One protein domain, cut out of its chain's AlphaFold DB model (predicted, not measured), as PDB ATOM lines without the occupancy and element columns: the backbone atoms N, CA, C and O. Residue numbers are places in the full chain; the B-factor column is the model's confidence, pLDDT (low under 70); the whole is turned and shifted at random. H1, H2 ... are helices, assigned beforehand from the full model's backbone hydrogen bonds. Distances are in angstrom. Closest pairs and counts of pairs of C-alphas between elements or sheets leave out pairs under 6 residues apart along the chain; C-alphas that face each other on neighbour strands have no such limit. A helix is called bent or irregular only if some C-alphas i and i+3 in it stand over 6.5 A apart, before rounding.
ATOM      1  N   ILE A 377     -36.675 -11.250  33.978       89.69
ATOM      2  CA  ILE A 377     -36.634 -10.739  35.353       89.69
ATOM      3  C   ILE A 377     -38.037 -10.319  35.788       89.69
ATOM      4  O   ILE A 377     -38.686  -9.504  35.122       89.69
ATOM      5  N   GLU A 378     -38.464 -10.841  36.933       89.75
ATOM      6  CA  GLU A 378     -39.630 -10.406  37.683       89.75
ATOM      7  C   GLU A 378     -39.242  -9.153  38.494       89.75
ATOM      8  O   GLU A 378     -38.405  -9.226  39.404       89.75
ATOM      9  N   PRO A 379     -39.778  -7.968  38.150       87.94
ATOM     10  CA  PRO A 379     -39.276  -6.723  38.717       87.94
ATOM     11  C   PRO A 379     -39.555  -6.533  40.209       87.94
ATOM     12  O   PRO A 379     -38.781  -5.841  40.875       87.94
ATOM     13  N   ILE A 380     -40.647  -7.096  40.742       86.94
ATOM     14  CA  ILE A 380     -40.998  -6.948  42.161       86.94
ATOM     15  C   ILE A 380     -39.925  -7.626  43.019       86.94
ATOM     16  O   ILE A 380     -39.326  -6.975  43.877       86.94
ATOM     17  N   ALA A 381     -39.654  -8.903  42.755       89.69
ATOM     18  CA  ALA A 381     -38.631  -9.705  43.407       89.69
ATOM     19  C   ALA A 381     -37.252  -9.062  43.235       89.69
ATOM     20  O   ALA A 381     -36.537  -8.853  44.219       89.69
ATOM     21  N   PHE A 382     -36.913  -8.654  42.005       92.00
ATOM     22  CA  PHE A 382     -35.633  -8.022  41.713       92.00
ATOM     23  C   PHE A 382     -35.405  -6.748  42.526       92.00
ATOM     24  O   PHE A 382     -34.429  -6.662  43.270       92.00
ATOM     25  N   PHE A 383     -36.294  -5.754  42.429       89.19
ATOM     26  CA  PHE A 383     -36.073  -4.482  43.115       89.19
ATOM     27  C   PHE A 383     -36.210  -4.595  44.631       89.19
ATOM     28  O   PHE A 383     -35.506  -3.862  45.326       89.19
ATOM     29  N   ARG A 384     -37.047  -5.496  45.164       88.44
ATOM     30  CA  ARG A 384     -37.122  -5.741  46.615       88.44
ATOM     31  C   ARG A 384     -35.810  -6.282  47.155       88.44
ATOM     32  O   ARG A 384     -35.298  -5.735  48.127       88.44
ATOM     33  N   ILE A 385     -35.259  -7.311  46.512       91.00
ATOM     34  CA  ILE A 385     -34.009  -7.923  46.956       91.00
ATOM     35  C   ILE A 385     -32.851  -6.958  46.705       91.00
ATOM     36  O   ILE A 385     -32.174  -6.583  47.651       91.00
ATOM     37  N   ILE A 386     -32.656  -6.461  45.480       89.44
ATOM     38  CA  ILE A 386     -31.499  -5.620  45.134       89.44
ATOM     39  C   ILE A 386     -31.489  -4.288  45.888       89.44
ATOM     40  O   ILE A 386     -30.444  -3.908  46.416       89.44
ATOM     41  N   SER A 387     -32.618  -3.578  45.994       86.56
ATOM     42  CA  SER A 387     -32.643  -2.298  46.724       86.56
ATOM     43  C   SER A 387     -32.323  -2.495  48.203       86.56
ATOM     44  O   SER A 387     -31.631  -1.671  48.799       86.56
ATOM     45  N   PHE A 388     -32.822  -3.585  48.792       88.62
ATOM     46  CA  PHE A 388     -32.519  -3.937  50.169       88.62
ATOM     47  C   PHE A 388     -31.050  -4.341  50.321       88.62
ATOM     48  O   PHE A 388     -30.356  -3.754  51.149       88.62
ATOM     49  N   SER A 389     -30.545  -5.237  49.464       89.06
ATOM     50  CA  SER A 389     -29.149  -5.687  49.447       89.06
ATOM     51  C   SER A 389     -28.166  -4.527  49.375       89.06
ATOM     52  O   SER A 389     -27.204  -4.484  50.140       89.06
ATOM     53  N   VAL A 390     -28.409  -3.574  48.472       85.62
ATOM     54  CA  VAL A 390     -27.567  -2.382  48.310       85.62
ATOM     55  C   VAL A 390     -27.595  -1.527  49.575       85.62
ATOM     56  O   VAL A 390     -26.549  -1.054  50.012       85.62
ATOM     57  N   PHE A 391     -28.761  -1.367  50.205       85.69
ATOM     58  CA  PHE A 391     -28.894  -0.567  51.420       85.69
ATOM     59  C   PHE A 391     -28.195  -1.198  52.633       85.69
ATOM     60  O   PHE A 391     -27.553  -0.493  53.414       85.69
ATOM     61  N   ILE A 392     -28.318  -2.517  52.811       87.38
ATOM     62  CA  ILE A 392     -27.759  -3.221  53.973       87.38
ATOM     63  C   ILE A 392     -26.334  -3.732  53.755       87.38
ATOM     64  O   ILE A 392     -25.765  -4.301  54.683       87.38
ATOM     65  N   LYS A 393     -25.745  -3.531  52.570       85.06
ATOM     66  CA  LYS A 393     -24.447  -4.096  52.162       85.06
ATOM     67  C   LYS A 393     -23.353  -3.964  53.226       85.06
ATOM     68  O   LYS A 393     -22.676  -4.942  53.523       85.06
ATOM     69  N   ASP A 394     -23.221  -2.782  53.825       82.56
ATOM     70  CA  ASP A 394     -22.174  -2.495  54.816       82.56
ATOM     71  C   ASP A 394     -22.517  -2.990  56.236       82.56
ATOM     72  O   ASP A 394     -21.661  -2.995  57.117       82.56
ATOM     73  N   TYR A 395     -23.762  -3.416  56.466       85.31
ATOM     74  CA  TYR A 395     -24.289  -3.836  57.771       85.31
ATOM     75  C   TYR A 395     -24.603  -5.333  57.838       85.31
ATOM     76  O   TYR A 395     -24.755  -5.869  58.931       85.31
ATOM     77  N   ALA A 396     -24.688  -6.019  56.694       75.94
ATOM     78  CA  ALA A 396     -25.100  -7.420  56.603       75.94
ATOM     79  C   ALA A 396     -24.207  -8.377  57.418       75.94
ATOM     80  O   ALA A 396     -24.669  -9.425  57.859       75.94
ATOM     81  N   LEU A 397     -22.945  -8.002  57.658       73.81
ATOM     82  CA  LEU A 397     -21.985  -8.779  58.451       73.81
ATOM     83  C   LEU A 397     -21.855  -8.297  59.911       73.81
ATOM     84  O   LEU A 397     -21.194  -8.955  60.713       73.81
ATOM     85  N   ASP A 398     -22.483  -7.175  60.278       80.38
ATOM     86  CA  ASP A 398     -22.458  -6.611  61.632       80.38
ATOM     87  C   ASP A 398     -23.840  -6.710  62.289       80.38
ATOM     88  O   ASP A 398     -24.680  -5.806  62.201       80.38
ATOM     89  N   LYS A 399     -24.049  -7.817  63.012       68.69
ATOM     90  CA  LYS A 399     -25.304  -8.120  63.720       68.69
ATOM     91  C   LYS A 399     -25.778  -6.995  64.646       68.69
ATOM     92  O   LYS A 399     -26.980  -6.832  64.820       68.69
ATOM     93  N   ASN A 400     -24.868  -6.207  65.225       72.75
ATOM     94  CA  ASN A 400     -25.242  -5.145  66.164       72.75
ATOM     95  C   ASN A 400     -25.845  -3.923  65.461       72.75
ATOM     96  O   ASN A 400     -26.611  -3.174  66.068       72.75
ATOM     97  N   ASN A 401     -25.502  -3.713  64.190       85.12
ATOM     98  CA  ASN A 401     -25.932  -2.551  63.418       85.12
ATOM     99  C   ASN A 401     -26.974  -2.886  62.340       85.12
ATOM    100  O   ASN A 401     -27.626  -1.973  61.831       85.12
ATOM    101  N   LEU A 402     -27.185  -4.170  62.036       89.94
ATOM    102  CA  LEU A 402     -28.131  -4.628  61.020       89.94
ATOM    103  C   LEU A 402     -29.587  -4.244  61.329       89.94
ATOM    104  O   LEU A 402     -30.241  -3.640  60.483       89.94
ATOM    105  N   GLU A 403     -30.090  -4.503  62.543       90.31
ATOM    106  CA  GLU A 403     -31.465  -4.118  62.917       90.31
ATOM    107  C   GLU A 403     -31.683  -2.596  62.826       90.31
ATOM    108  O   GLU A 403     -32.729  -2.134  62.366       90.31
ATOM    109  N   ASN A 404     -30.674  -1.800  63.200       88.56
ATOM    110  CA  ASN A 404     -30.719  -0.341  63.081       88.56
ATOM    111  C   ASN A 404     -30.757   0.110  61.612       88.56
ATOM    112  O   ASN A 404     -31.485   1.046  61.273       88.56
ATOM    113  N   ALA A 405     -29.997  -0.549  60.733       89.31
ATOM    114  CA  ALA A 405     -30.039  -0.293  59.297       89.31
ATOM    115  C   ALA A 405     -31.408  -0.663  58.705       89.31
ATOM    116  O   ALA A 405     -32.016   0.157  58.024       89.31
ATOM    117  N   ILE A 406     -31.949  -1.839  59.030       91.12
ATOM    118  CA  ILE A 406     -33.287  -2.266  58.590       91.12
ATOM    119  C   ILE A 406     -34.360  -1.282  59.080       91.12
ATOM    120  O   ILE A 406     -35.229  -0.876  58.308       91.12
ATOM    121  N   SER A 407     -34.275  -0.837  60.336       89.19
ATOM    122  CA  SER A 407     -35.183   0.178  60.874       89.19
ATOM    123  C   SER A 407     -35.083   1.486  60.082       89.19
ATOM    124  O   SER A 407     -36.104   2.009  59.641       89.19
ATOM    125  N   ARG A 408     -33.869   1.978  59.790       88.12
ATOM    126  CA  ARG A 408     -33.667   3.157  58.925       88.12
ATOM    127  C   ARG A 408     -34.285   2.979  57.539       88.12
ATOM    128  O   ARG A 408     -34.962   3.885  57.069       88.12
ATOM    129  N   TYR A 409     -34.082   1.823  56.910       87.50
ATOM    130  CA  TYR A 409     -34.670   1.507  55.609       87.50
ATOM    131  C   TYR A 409     -36.200   1.620  55.633       87.50
ATOM    132  O   TYR A 409     -36.808   2.194  54.732       87.50
ATOM    133  N   ALA A 410     -36.831   1.136  56.706       88.00
ATOM    134  CA  ALA A 410     -38.281   1.162  56.864       88.00
ATOM    135  C   ALA A 410     -38.867   2.564  57.113       88.00
ATOM    136  O   ALA A 410     -40.052   2.781  56.867       88.00
ATOM    137  N   HIS A 411     -38.070   3.527  57.581       86.12
ATOM    138  CA  HIS A 411     -38.525   4.915  57.734       86.12
ATOM    139  C   HIS A 411     -38.572   5.672  56.403       86.12
ATOM    140  O   HIS A 411     -39.307   6.652  56.278       86.12
ATOM    141  N   GLU A 412     -37.816   5.215  55.408       76.06
ATOM    142  CA  GLU A 412     -37.676   5.868  54.109       76.06
ATOM    143  C   GLU A 412     -37.798   4.833  52.969       76.06
ATOM    144  O   GLU A 412     -36.867   4.671  52.173       76.06
ATOM    145  N   PRO A 413     -38.930   4.097  52.874       67.81
ATOM    146  CA  PRO A 413     -39.067   3.013  51.913       67.81
ATOM    147  C   PRO A 413     -39.007   3.547  50.482       67.81
ATOM    148  O   PRO A 413     -39.535   4.618  50.158       67.81
ATOM    149  N   ASN A 414     -38.362   2.780  49.603       66.62
ATOM    150  CA  ASN A 414     -38.161   3.188  48.224       66.62
ATOM    151  C   ASN A 414     -39.444   3.001  47.394       66.62
ATOM    152  O   ASN A 414     -39.617   2.030  46.662       66.62
ATOM    153  N   ASN A 415     -40.368   3.951  47.532       59.78
ATOM    154  CA  ASN A 415     -41.647   3.934  46.831       59.78
ATOM    155  C   ASN A 415     -41.435   4.227  45.334       59.78
ATOM    156  O   ASN A 415     -40.886   5.280  44.995       59.78
ATOM    157  N   GLY A 416     -41.890   3.324  44.458       56.97
ATOM    158  CA  GLY A 416     -41.910   3.509  42.997       56.97
ATOM    159  C   GLY A 416     -41.064   2.533  42.167       56.97
ATOM    160  O   GLY A 416     -41.103   2.633  40.946       56.97
ATOM    161  N   LEU A 417     -40.329   1.610  42.797       65.38
ATOM    162  CA  LEU A 417     -39.614   0.506  42.132       65.38
ATOM    163  C   LEU A 417     -40.288  -0.832  42.431       65.38
ATOM    164  O   LEU A 417     -40.841  -1.008  43.518       65.38
ATOM    165  N   GLY A 418     -40.219  -1.773  41.489       57.09
ATOM    166  CA  GLY A 418     -40.848  -3.082  41.636       57.09
ATOM    167  C   GLY A 418     -42.364  -3.004  41.487       57.09
ATOM    168  O   GLY A 418     -43.100  -3.561  42.295       57.09
ATOM    169  N   VAL A 419     -42.846  -2.273  40.480       63.69
ATOM    170  CA  VAL A 419     -44.207  -2.490  39.971       63.69
ATOM    171  C   VAL A 419     -44.117  -3.708  39.055       63.69
ATOM    172  O   VAL A 419     -43.207  -3.785  38.243       63.69
ATOM    173  N   GLY A 420     -44.981  -4.708  39.218       60.03
ATOM    174  CA  GLY A 420     -44.939  -5.881  38.340       60.03
ATOM    175  C   GLY A 420     -45.156  -5.474  36.883       60.03
ATOM    176  O   GLY A 420     -45.851  -4.488  36.621       60.03
ATOM    177  N   ARG A 421     -44.604  -6.250  35.941       68.00
ATOM    178  CA  ARG A 421     -44.858  -6.037  34.511       68.00
ATOM    179  C   ARG A 421     -46.359  -5.926  34.288       68.00
ATOM    180  O   ARG A 421     -47.106  -6.853  34.620       68.00
ATOM    181  N   LEU A 422     -46.810  -4.829  33.687       53.22
ATOM    182  CA  LEU A 422     -48.176  -4.720  33.180       53.22
ATOM    183  C   LEU A 422     -48.263  -5.575  31.909       53.22
ATOM    184  O   LEU A 422     -48.209  -5.088  30.786       53.22
ATOM    185  N   GLY A 423     -48.281  -6.893  32.096       46.72
ATOM    186  CA  GLY A 423     -48.185  -7.858  31.017       46.72
ATOM    187  C   GLY A 423     -49.405  -7.813  30.103       46.72
ATOM    188  O   GLY A 423     -50.539  -8.011  30.546       46.72
ATOM    189  N   GLY A 424     -49.145  -7.677  28.801       41.03
ATOM    190  CA  GLY A 424     -50.135  -7.848  27.739       41.03
ATOM    191  C   GLY A 424     -50.866  -9.205  27.770       41.03
ATOM    192  O   GLY A 424     -51.943  -9.329  27.194       41.03
ATOM    193  N   ASP A 425     -50.353 -10.213  28.481       40.72
ATOM    194  CA  ASP A 425     -50.964 -11.549  28.573       40.72
ATOM    195  C   ASP A 425     -52.341 -11.555  29.268       40.72
ATOM    196  O   ASP A 425     -53.203 -12.355  28.899       40.72
ATOM    197  N   VAL A 426     -52.607 -10.635  30.209       41.84
ATOM    198  CA  VAL A 426     -53.956 -10.484  30.802       41.84
ATOM    199  C   VAL A 426     -54.924  -9.845  29.796       41.84
ATOM    200  O   VAL A 426     -56.118 -10.135  29.803       41.84
ATOM    201  N   THR A 427     -54.407  -9.032  28.869       42.97
ATOM    202  CA  THR A 427     -55.180  -8.418  27.777       42.97
ATOM    203  C   THR A 427     -55.324  -9.304  26.528       42.97
ATOM    204  O   THR A 427     -56.241  -9.065  25.747       42.97
ATOM    205  N   PHE A 428     -54.507 -10.353  26.352       42.72
ATOM    206  CA  PHE A 428     -54.512 -11.244  25.171       42.72
ATOM    207  C   PHE A 428     -55.085 -12.658  25.416       42.72
ATOM    208  O   PHE A 428     -54.826 -13.583  24.648       42.72
ATOM    209  N   GLY A 429     -55.931 -12.840  26.436       48.62
ATOM    210  CA  GLY A 429     -56.792 -14.031  26.547       48.62
ATOM    211  C   GLY A 429     -56.118 -15.315  27.051       48.62
ATOM    212  O   GLY A 429     -56.654 -16.402  26.828       48.62
ATOM    213  N   GLY A 430     -54.974 -15.215  27.735       59.19
ATOM    214  CA  GLY A 430     -54.357 -16.344  28.442       59.19
ATOM    215  C   GLY A 430     -55.168 -16.790  29.669       59.19
ATOM    216  O   GLY A 430     -55.949 -16.022  30.232       59.19
ATOM    217  N   SER A 431     -54.994 -18.040  30.115       70.56
ATOM    218  CA  SER A 431     -55.632 -18.502  31.353       70.56
ATOM    219  C   SER A 431     -54.892 -17.950  32.581       70.56
ATOM    220  O   SER A 431     -53.673 -17.757  32.569       70.56
ATOM    221  N   MET A 432     -55.617 -17.738  33.682       71.50
ATOM    222  CA  MET A 432     -55.027 -17.321  34.966       71.50
ATOM    223  C   MET A 432     -53.931 -18.292  35.440       71.50
ATOM    224  O   MET A 432     -52.982 -17.903  36.112       71.50
ATOM    225  N   GLU A 433     -54.053 -19.566  35.074       76.25
ATOM    226  CA  GLU A 433     -53.111 -20.622  35.435       76.25
ATOM    227  C   GLU A 433     -51.816 -20.556  34.612       76.25
ATOM    228  O   GLU A 433     -50.734 -20.737  35.167       76.25
ATOM    229  N   SER A 434     -51.894 -20.215  33.318       72.88
ATOM    230  CA  SER A 434     -50.694 -19.962  32.508       72.88
ATOM    231  C   SER A 434     -49.960 -18.694  32.942       72.88
ATOM    232  O   SER A 434     -48.733 -18.684  32.952       72.88
ATOM    233  N   PHE A 435     -50.697 -17.654  33.353       73.56
ATOM    234  CA  PHE A 435     -50.100 -16.427  33.886       73.56
ATOM    235  C   PHE A 435     -49.332 -16.696  35.187       73.56
ATOM    236  O   PHE A 435     -48.162 -16.337  35.293       73.56
ATOM    237  N   LYS A 436     -49.959 -17.392  36.148       77.88
ATOM    238  CA  LYS A 436     -49.311 -17.760  37.417       77.88
ATOM    239  C   LYS A 436     -48.049 -18.589  37.207       77.88
ATOM    240  O   LYS A 436     -47.026 -18.278  37.798       77.88
ATOM    241  N   ARG A 437     -48.103 -19.596  36.329       82.12
ATOM    242  CA  ARG A 437     -46.939 -20.439  36.029       82.12
ATOM    243  C   ARG A 437     -45.775 -19.629  35.459       82.12
ATOM    244  O   ARG A 437     -44.650 -19.803  35.902       82.12
ATOM    245  N   LYS A 438     -46.049 -18.728  34.512       81.44
ATOM    246  CA  LYS A 438     -45.025 -17.855  33.926       81.44
ATOM    247  C   LYS A 438     -44.419 -16.914  34.969       81.44
ATOM    248  O   LYS A 438     -43.208 -16.766  35.010       81.44
ATOM    249  N   MET A 439     -45.245 -16.344  35.846       81.81
ATOM    250  CA  MET A 439     -44.768 -15.508  36.949       81.81
ATOM    251  C   MET A 439     -43.856 -16.291  37.905       81.81
ATOM    252  O   MET A 439     -42.804 -15.790  38.282       81.81
ATOM    253  N   GLU A 440     -44.217 -17.530  38.256       85.31
ATOM    254  CA  GLU A 440     -43.368 -18.412  39.072       85.31
ATOM    255  C   GLU A 440     -42.049 -18.768  38.361       85.31
ATOM    256  O   GLU A 440     -41.003 -18.820  39.001       85.31
ATOM    257  N   GLU A 441     -42.075 -19.013  37.047       88.19
ATOM    258  CA  GLU A 441     -40.873 -19.280  36.243       88.19
ATOM    259  C   GLU A 441     -39.938 -18.061  36.172       88.19
ATOM    260  O   GLU A 441     -38.734 -18.206  36.387       88.19
ATOM    261  N   ASP A 442     -40.481 -16.869  35.923       89.19
ATOM    262  CA  ASP A 442     -39.722 -15.613  35.878       89.19
ATOM    263  C   ASP A 442     -39.153 -15.259  37.267       89.19
ATOM    264  O   ASP A 442     -38.007 -14.823  37.387       89.19
ATOM    265  N   GLN A 443     -39.902 -15.515  38.347       90.19
ATOM    266  CA  GLN A 443     -39.435 -15.298  39.721       90.19
ATOM    267  C   GLN A 443     -38.263 -16.227  40.074       90.19
ATOM    268  O   GLN A 443     -37.251 -15.773  40.603       90.19
ATOM    269  N   LYS A 444     -38.355 -17.511  39.717       91.56
ATOM    270  CA  LYS A 444     -37.256 -18.477  39.872       91.56
ATOM    271  C   LYS A 444     -36.007 -18.053  39.109       91.56
ATOM    272  O   LYS A 444     -34.927 -17.993  39.685       91.56
ATOM    273  N   TRP A 445     -36.178 -17.684  37.840       93.00
ATOM    274  CA  TRP A 445     -35.083 -17.179  37.014       93.00
ATOM    275  C   TRP A 445     -34.433 -15.937  37.637       93.00
ATOM    276  O   TRP A 445     -33.214 -15.794  37.630       93.00
ATOM    277  N   THR A 446     -35.246 -15.049  38.216       93.81
ATOM    278  CA  THR A 446     -34.776 -13.847  38.916       93.81
ATOM    279  C   THR A 446     -33.913 -14.196  40.124       93.81
ATOM    280  O   THR A 446     -32.893 -13.549  40.343       93.81
ATOM    281  N   TYR A 447     -34.279 -15.223  40.892       94.56
ATOM    282  CA  TYR A 447     -33.475 -15.689  42.021       94.56
ATOM    283  C   TYR A 447     -32.135 -16.272  41.579       94.56
ATOM    284  O   TYR A 447     -31.111 -15.872  42.133       94.56
ATOM    285  N   ASP A 448     -32.129 -17.122  40.549       92.62
ATOM    286  CA  ASP A 448     -30.892 -17.654  39.965       92.62
ATOM    287  C   ASP A 448     -29.979 -16.501  39.502       92.62
ATOM    288  O   ASP A 448     -28.809 -16.422  39.878       92.62
ATOM    289  N   PHE A 449     -30.543 -15.528  38.776       92.06
ATOM    290  CA  PHE A 449     -29.813 -14.349  38.312       92.06
ATOM    291  C   PHE A 449     -29.220 -13.520  39.460       92.06
ATOM    292  O   PHE A 449     -28.079 -13.076  39.374       92.06
ATOM    293  N   ILE A 450     -29.976 -13.289  40.539       91.62
ATOM    294  CA  ILE A 450     -29.499 -12.519  41.698       91.62
ATOM    295  C   ILE A 450     -28.390 -13.265  42.443       91.62
ATOM    296  O   ILE A 450     -27.438 -12.626  42.895       91.62
ATOM    297  N   HIS A 451     -28.494 -14.589  42.568       90.69
ATOM    298  CA  HIS A 451     -27.463 -15.418  43.195       90.69
ATOM    299  C   HIS A 451     -26.107 -15.279  42.476       90.69
ATOM    300  O   HIS A 451     -25.059 -15.109  43.110       90.69
ATOM    301  N   ASP A 452     -26.137 -15.218  41.143       87.19
ATOM    302  CA  ASP A 452     -24.946 -15.024  40.310       87.19
ATOM    303  C   ASP A 452     -24.297 -13.630  40.464       87.19
ATOM    304  O   ASP A 452     -23.117 -13.458  40.149       87.19
ATOM    305  N   LEU A 453     -25.013 -12.626  40.993       83.62
ATOM    306  CA  LEU A 453     -24.466 -11.281  41.253       83.62
ATOM    307  C   LEU A 453     -23.545 -11.212  42.485       83.62
ATOM    308  O   LEU A 453     -22.918 -10.177  42.718       83.62
ATOM    309  N   ALA A 454     -23.435 -12.297  43.256       72.25
ATOM    310  CA  ALA A 454     -22.474 -12.464  44.348       72.25
ATOM    311  C   ALA A 454     -22.590 -11.473  45.526       72.25
ATOM    312  O   ALA A 454     -21.585 -11.064  46.117       72.25
ATOM    313  N   TYR A 455     -23.813 -11.115  45.931       75.69
ATOM    314  CA  TYR A 455     -24.021 -10.436  47.214       75.69
ATOM    315  C   TYR A 455     -23.738 -11.403  48.369       75.69
ATOM    316  O   TYR A 455     -24.401 -12.426  48.503       75.69
ATOM    317  N   LEU A 456     -22.778 -11.049  49.229       72.50
ATOM    318  CA  LEU A 456     -22.250 -11.921  50.291       72.50
ATOM    319  C   LEU A 456     -23.330 -12.639  51.115       72.50
ATOM    320  O   LEU A 456     -23.237 -13.846  51.286       72.50
ATOM    321  N   TYR A 457     -24.354 -11.924  51.595       82.56
ATOM    322  CA  TYR A 457     -25.384 -12.529  52.449       82.56
ATOM    323  C   TYR A 457     -26.431 -13.350  51.681       82.56
ATOM    324  O   TYR A 457     -27.153 -14.121  52.295       82.56
ATOM    325  N   LEU A 458     -26.548 -13.172  50.361       86.50
ATOM    326  CA  LEU A 458     -27.463 -13.958  49.526       86.50
ATOM    327  C   LEU A 458     -26.828 -15.281  49.079       86.50
ATOM    328  O   LEU A 458     -27.544 -16.220  48.749       86.50
ATOM    329  N   ASN A 459     -25.496 -15.375  49.105       86.56
ATOM    330  CA  ASN A 459     -24.760 -16.562  48.665       86.56
ATOM    331  C   ASN A 459     -24.393 -17.519  49.809       86.56
ATOM    332  O   ASN A 459     -23.766 -18.547  49.561       86.56
ATOM    333  N   ASP A 460     -24.773 -17.188  51.040       88.38
ATOM    334  CA  ASP A 460     -24.492 -17.968  52.239       88.38
ATOM    335  C   ASP A 460     -25.766 -18.054  53.087       88.38
ATOM    336  O   ASP A 460     -26.301 -17.035  53.535       88.38
ATOM    337  N   GLU A 461     -26.261 -19.279  53.267       91.25
ATOM    338  CA  GLU A 461     -27.522 -19.556  53.954       91.25
ATOM    339  C   GLU A 461     -27.521 -19.039  55.403       91.25
ATOM    340  O   GLU A 461     -28.518 -18.470  55.851       91.25
ATOM    341  N   ASP A 462     -26.389 -19.144  56.111       89.69
ATOM    342  CA  ASP A 462     -26.281 -18.718  57.508       89.69
ATOM    343  C   ASP A 462     -26.415 -17.191  57.622       89.69
ATOM    344  O   ASP A 462     -27.074 -16.670  58.527       89.69
ATOM    345  N   TYR A 463     -25.807 -16.442  56.694       89.19
ATOM    346  CA  TYR A 463     -25.952 -14.983  56.657       89.19
ATOM    347  C   TYR A 463     -27.350 -14.549  56.220       89.19
ATOM    348  O   TYR A 463     -27.871 -13.569  56.763       89.19
ATOM    349  N   LEU A 464     -27.978 -15.269  55.290       92.12
ATOM    350  CA  LEU A 464     -29.362 -15.012  54.903       92.12
ATOM    351  C   LEU A 464     -30.316 -15.196  56.091       92.12
ATOM    352  O   LEU A 464     -31.175 -14.342  56.317       92.12
ATOM    353  N   ASP A 465     -30.117 -16.241  56.894       92.50
ATOM    354  CA  ASP A 465     -30.905 -16.492  58.103       92.50
ATOM    355  C   ASP A 465     -30.744 -15.385  59.144       92.50
ATOM    356  O   ASP A 465     -31.731 -14.932  59.724       92.50
ATOM    357  N   ILE A 466     -29.525 -14.871  59.329       91.19
ATOM    358  CA  ILE A 466     -29.267 -13.720  60.208       91.19
ATOM    359  C   ILE A 466     -30.047 -12.480  59.741       91.19
ATOM    360  O   ILE A 466     -30.606 -11.739  60.560       91.19
ATOM    361  N   VAL A 467     -30.083 -12.233  58.430       93.00
ATOM    362  CA  VAL A 467     -30.812 -11.104  57.842       93.00
ATOM    363  C   VAL A 467     -32.325 -11.288  57.990       93.00
ATOM    364  O   VAL A 467     -33.008 -10.341  58.387       93.00
ATOM    365  N   LEU A 468     -32.846 -12.492  57.741       94.25
ATOM    366  CA  LEU A 468     -34.259 -12.835  57.927       94.25
ATOM    367  C   LEU A 468     -34.694 -12.706  59.393       94.25
ATOM    368  O   LEU A 468     -35.719 -12.085  59.673       94.25
ATOM    369  N   GLU A 469     -33.901 -13.213  60.340       93.62
ATOM    370  CA  GLU A 469     -34.159 -13.069  61.778       93.62
ATOM    371  C   GLU A 469     -34.208 -11.588  62.180       93.62
ATOM    372  O   GLU A 469     -35.147 -11.143  62.843       93.62
ATOM    373  N   SER A 470     -33.246 -10.791  61.703       92.69
ATOM    374  CA  SER A 470     -33.196  -9.349  61.970       92.69
ATOM    375  C   SER A 470     -34.406  -8.609  61.383       92.69
ATOM    376  O   SER A 470     -34.959  -7.715  62.026       92.69
ATOM    377  N   LEU A 471     -34.863  -8.991  60.185       93.50
ATOM    378  CA  LEU A 471     -36.078  -8.451  59.567       93.50
ATOM    379  C   LEU A 471     -37.327  -8.766  60.401       93.50
ATOM    380  O   LEU A 471     -38.101  -7.855  60.711       93.50
ATOM    381  N   HIS A 472     -37.503 -10.025  60.811       94.25
ATOM    382  CA  HIS A 472     -38.612 -10.456  61.670       94.25
ATOM    383  C   HIS A 472     -38.596  -9.742  63.029       94.25
ATOM    384  O   HIS A 472     -39.642  -9.292  63.511       94.25
ATOM    385  N   ASN A 473     -37.417  -9.547  63.626       91.44
ATOM    386  CA  ASN A 473     -37.252  -8.792  64.871       91.44
ATOM    387  C   ASN A 473     -37.667  -7.326  64.718       91.44
ATOM    388  O   ASN A 473     -38.383  -6.797  65.565       91.44
ATOM    389  N   VAL A 474     -37.259  -6.655  63.640       90.94
ATOM    390  CA  VAL A 474     -37.622  -5.248  63.409       90.94
ATOM    391  C   VAL A 474     -39.126  -5.096  63.148       90.94
ATOM    392  O   VAL A 474     -39.759  -4.205  63.717       90.94
ATOM    393  N   VAL A 475     -39.722  -5.992  62.353       91.00
ATOM    394  CA  VAL A 475     -41.168  -5.990  62.064       91.00
ATOM    395  C   VAL A 475     -42.006  -6.278  63.313       91.00
ATOM    396  O   VAL A 475     -43.063  -5.671  63.484       91.00
ATOM    397  N   SER A 476     -41.555  -7.186  64.182       88.69
ATOM    398  CA  SER A 476     -42.263  -7.542  65.421       88.69
ATOM    399  C   SER A 476     -42.124  -6.488  66.519       88.69
ATOM    400  O   SER A 476     -43.088  -6.261  67.247       88.69
ATOM    401  N   LYS A 477     -40.962  -5.821  66.618       86.06
ATOM    402  CA  LYS A 477     -40.748  -4.705  67.548       86.06
ATOM    403  C   LYS A 477     -41.647  -3.525  67.198       86.06
ATOM    404  O   LYS A 477     -42.259  -3.001  68.114       86.06
ATOM    405  N   GLY A 478     -41.755  -3.160  65.913       72.38
ATOM    406  CA  GLY A 478     -42.784  -2.287  65.315       72.38
ATOM    407  C   GLY A 478     -42.896  -0.837  65.820       72.38
ATOM    408  O   GLY A 478     -43.330   0.041  65.073       72.38
ATOM    409  N   ASP A 479     -42.493  -0.561  67.055       65.50
ATOM    410  CA  ASP A 479     -42.587   0.729  67.708       65.50
ATOM    411  C   ASP A 479     -41.714   1.737  66.956       65.50
ATOM    412  O   ASP A 479     -40.516   1.536  66.759       65.50
ATOM    413  N   HIS A 480     -42.340   2.835  66.533       80.75
ATOM    414  CA  HIS A 480     -41.743   3.952  65.790       80.75
ATOM    415  C   HIS A 480     -41.512   3.759  64.282       80.75
ATOM    416  O   HIS A 480     -41.130   4.730  63.639       80.75
ATOM    417  N   ILE A 481     -41.822   2.603  63.683       86.06
ATOM    418  CA  ILE A 481     -41.737   2.427  62.221       86.06
ATOM    419  C   ILE A 481     -43.078   2.799  61.558       86.06
ATOM    420  O   ILE A 481     -44.129   2.340  62.007       86.06
ATOM    421  N   PRO A 482     -43.088   3.593  60.469       86.06
ATOM    422  CA  PRO A 482     -44.309   3.870  59.714       86.06
ATOM    423  C   PRO A 482     -44.964   2.595  59.159       86.06
ATOM    424  O   PRO A 482     -44.279   1.695  58.678       86.06
ATOM    425  N   GLU A 483     -46.300   2.549  59.120       86.38
ATOM    426  CA  GLU A 483     -47.066   1.393  58.613       86.38
ATOM    427  C   GLU A 483     -46.633   0.962  57.200       86.38
ATOM    428  O   GLU A 483     -46.447  -0.225  56.929       86.38
ATOM    429  N   ILE A 484     -46.386   1.930  56.311       84.44
ATOM    430  CA  ILE A 484     -45.908   1.668  54.948       84.44
ATOM    431  C   ILE A 484     -44.516   1.015  54.921       84.44
ATOM    432  O   ILE A 484     -44.256   0.153  54.085       84.44
ATOM    433  N   GLY A 485     -43.651   1.367  55.875       86.81
ATOM    434  CA  GLY A 485     -42.346   0.739  56.068       86.81
ATOM    435  C   GLY A 485     -42.475  -0.719  56.487       86.81
ATOM    436  O   GLY A 485     -41.820  -1.588  55.917       86.81
ATOM    437  N   ILE A 486     -43.386  -1.008  57.423       88.69
ATOM    438  CA  ILE A 486     -43.684  -2.378  57.868       88.69
ATOM    439  C   ILE A 486     -44.201  -3.231  56.702       88.69
ATOM    440  O   ILE A 486     -43.779  -4.377  56.544       88.69
ATOM    441  N   ILE A 487     -45.096  -2.690  55.870       87.81
ATOM    442  CA  ILE A 487     -45.602  -3.385  54.674       87.81
ATOM    443  C   ILE A 487     -44.453  -3.721  53.718       87.81
ATOM    444  O   ILE A 487     -44.383  -4.842  53.213       87.81
ATOM    445  N   TYR A 488     -43.535  -2.779  53.499       87.06
ATOM    446  CA  TYR A 488     -42.395  -2.988  52.614       87.06
ATOM    447  C   TYR A 488     -41.435  -4.061  53.152       87.06
ATOM    448  O   TYR A 488     -41.052  -4.964  52.409       87.06
ATOM    449  N   LEU A 489     -41.113  -4.027  54.453       91.00
ATOM    450  CA  LEU A 489     -40.294  -5.059  55.100       91.00
ATOM    451  C   LEU A 489     -40.938  -6.448  55.009       91.00
ATOM    452  O   LEU A 489     -40.250  -7.413  54.696       91.00
ATOM    453  N   LYS A 490     -42.257  -6.559  55.216       92.00
ATOM    454  CA  LYS A 490     -42.983  -7.828  55.020       92.00
ATOM    455  C   LYS A 490     -42.873  -8.332  53.584       92.00
ATOM    456  O   LYS A 490     -42.717  -9.529  53.378       92.00
ATOM    457  N   GLY A 491     -42.930  -7.429  52.605       89.88
ATOM    458  CA  GLY A 491     -42.679  -7.762  51.205       89.88
ATOM    459  C   GLY A 491     -41.282  -8.347  50.992       89.88
ATOM    460  O   GLY A 491     -41.163  -9.386  50.358       89.88
ATOM    461  N   ILE A 492     -40.243  -7.726  51.562       91.75
ATOM    462  CA  ILE A 492     -38.861  -8.236  51.493       91.75
ATOM    463  C   ILE A 492     -38.742  -9.616  52.143       91.75
ATOM    464  O   ILE A 492     -38.136 -10.498  51.549       91.75
ATOM    465  N   ILE A 493     -39.324  -9.814  53.331       94.81
ATOM    466  CA  ILE A 493     -39.313 -11.110  54.031       94.81
ATOM    467  C   ILE A 493     -39.877 -12.206  53.125       94.81
ATOM    468  O   ILE A 493     -39.228 -13.228  52.939       94.81
ATOM    469  N   ILE A 494     -41.040 -11.967  52.508       94.12
ATOM    470  CA  ILE A 494     -41.682 -12.940  51.613       94.12
ATOM    471  C   ILE A 494     -40.766 -13.302  50.433       94.12
ATOM    472  O   ILE A 494     -40.639 -14.485  50.108       94.12
ATOM    473  N   GLU A 495     -40.124 -12.316  49.797       93.25
ATOM    474  CA  GLU A 495     -39.206 -12.586  48.681       93.25
ATOM    475  C   GLU A 495     -37.935 -13.307  49.144       93.25
ATOM    476  O   GLU A 495     -37.504 -14.243  48.482       93.25
ATOM    477  N   LEU A 496     -37.340 -12.927  50.281       94.69
ATOM    478  CA  LEU A 496     -36.117 -13.559  50.791       94.69
ATOM    479  C   LEU A 496     -36.356 -14.989  51.296       94.69
ATOM    480  O   LEU A 496     -35.517 -15.852  51.065       94.69
ATOM    481  N   GLU A 497     -37.496 -15.270  51.933       95.56
ATOM    482  CA  GLU A 497     -37.892 -16.636  52.309       95.56
ATOM    483  C   GLU A 497     -38.118 -17.504  51.062       95.56
ATOM    484  O   GLU A 497     -37.687 -18.656  51.006       95.56
ATOM    485  N   SER A 498     -38.751 -16.937  50.030       94.06
ATOM    486  CA  SER A 498     -38.962 -17.622  48.749       94.06
ATOM    487  C   SER A 498     -37.647 -17.860  48.000       94.06
ATOM    488  O   SER A 498     -37.451 -18.943  47.452       94.06
ATOM    489  N   TYR A 499     -36.742 -16.877  48.008       94.81
ATOM    490  CA  TYR A 499     -35.383 -16.981  47.478       94.81
ATOM    491  C   TYR A 499     -34.604 -18.085  48.196       94.81
ATOM    492  O   TYR A 499     -34.079 -18.978  47.535       94.81
ATOM    493  N   LYS A 500     -34.595 -18.077  49.540       94.75
ATOM    494  CA  LYS A 500     -33.913 -19.091  50.357       94.75
ATOM    495  C   LYS A 500     -34.365 -20.493  49.965       94.75
ATOM    496  O   LYS A 500     -33.544 -21.334  49.614       94.75
ATOM    497  N   LYS A 501     -35.681 -20.703  49.973       93.88
ATOM    498  CA  LYS A 501     -36.304 -21.980  49.633       93.88
ATOM    499  C   LYS A 501     -35.946 -22.466  48.228       93.88
ATOM    500  O   LYS A 501     -35.953 -23.658  47.983       93.88
ATOM    501  N   TYR A 502     -35.731 -21.566  47.276       92.75
ATOM    502  CA  TYR A 502     -35.446 -21.966  45.900       92.75
ATOM    503  C   TYR A 502     -33.959 -22.231  45.645       92.75
ATOM    504  O   TYR A 502     -33.626 -23.100  44.845       92.75
ATOM    505  N   ILE A 503     -33.076 -21.479  46.301       92.94
ATOM    506  CA  ILE A 503     -31.632 -21.551  46.066       92.94
ATOM    507  C   ILE A 503     -30.953 -22.608  46.952       92.94
ATOM    508  O   ILE A 503     -29.993 -23.235  46.506       92.94
ATOM    509  N   PHE A 504     -31.436 -22.820  48.183       89.75
ATOM    510  CA  PHE A 504     -30.763 -23.667  49.181       89.75
ATOM    511  C   PHE A 504     -31.507 -24.966  49.549       89.75
ATOM    512  O   PHE A 504     -30.868 -25.883  50.068       89.75
ATOM    513  N   GLU A 505     -32.814 -25.079  49.276       86.19
ATOM    514  CA  GLU A 505     -33.640 -26.274  49.565       86.19
ATOM    515  C   GLU A 505     -34.029 -27.033  48.287       86.19
ATOM    516  O   GLU A 505     -34.023 -28.290  48.328       86.19
TER     517      GLU A 505
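Overview. This is residues 377 to 505 of the 505 residues of the protein "Conserved domain protein" of Enterococcus mundtii QU 25 (UniProt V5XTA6). A hairpin of two helices, H5 and H6, packs crosswise on H1 and H2, while the long H4 packs by its last part on H1 and H6 and makes, with the small H3, an arm reaching away from this body. Residues 427 to 433 stick out at the arm's tip. The printed part has 129 residues with six named helices, H1 to H6 in chain order, and no named strand, and its class is all helix. It is compact, with a radius of gyration of the C-alphas of 15.5 A, yet elongated, spanning 51 by 30 by 20 A.

Arrangement. Start with H1, residues 379 to 392; its residues 388 to 392 touch H2, residues 399 to 411, at a steep tilt of 52 degrees, the closest C-alphas being those of Ile 392 and Ala 405, 6.5 A apart. H3, residues 424 to 427, is close to but not clearly touching H4, residues 432 to 452; C-alphas 425 and 435 are closest, at 7.3 A. Residues 443 to 450 of H4 touch residues 381 to 386 of H1 at a shallow tilt of 29 degrees, the same way, with Phe 382 and Thr 446 closest, their C-alphas 6.5 A apart. H5, residues 461 to 477, touches H2 at a steep tilt of 54 degrees; look at C-alphas 403 and 470, the closest, 5.6 A apart. The hub is H6, residues 483 to 503, which forms a hairpin with H5, opposite ways at a shallow tilt of 23 degrees, C-alphas 475 and 486 being closest at 6.1 A. H6 also touches H1, about perpendicular at 78 degrees, with C-alphas 384 and 492 closest at 5.7 A. Its residues 484 to 489 touch residues 409 to 411 of H2, and C-alphas 410 and 485 are closest at 4.2 A. Its residues 499 to 503 touch residues 444 to 451 of H4, about perpendicular at 80 degrees, with C-alphas 447 and 499 closest at 5.9 A. H1 and H5 are apart. Every O i to N i+4 pair is within hydrogen-bond range in H1, H4, H5 and H6, and 7 of 9 are in H2; H3 is too short for such a pair.

Along the chain. Find C-alpha 379 at (-39.276, -6.723, 38.717), where H1 begins; it runs 19.4 A. H2 runs 19.5 A and is irregular, with C-alphas 400 and 403 7.1 A apart. H3 runs 5.1 A. H4 runs 30.6 A from C-alpha 432 at (-55.027, -17.321, 34.966). H5 runs 24.1 A, and H6 runs 30.4 A to C-alpha 503 at (-31.632, -21.551, 46.066).

Size, cuts and confidence. The two C-alphas farthest apart, those of Asn 400 and Gly 429, are 51.4 A apart. The printed part has no cut and ends at Glu 505, the chain's last residue. The link from H2 to H3, residues 412 to 423, is long. Confidence is under 70 at residues 399, 413 to 430 and 479; the mean pLDDT of the printed part is 82.4.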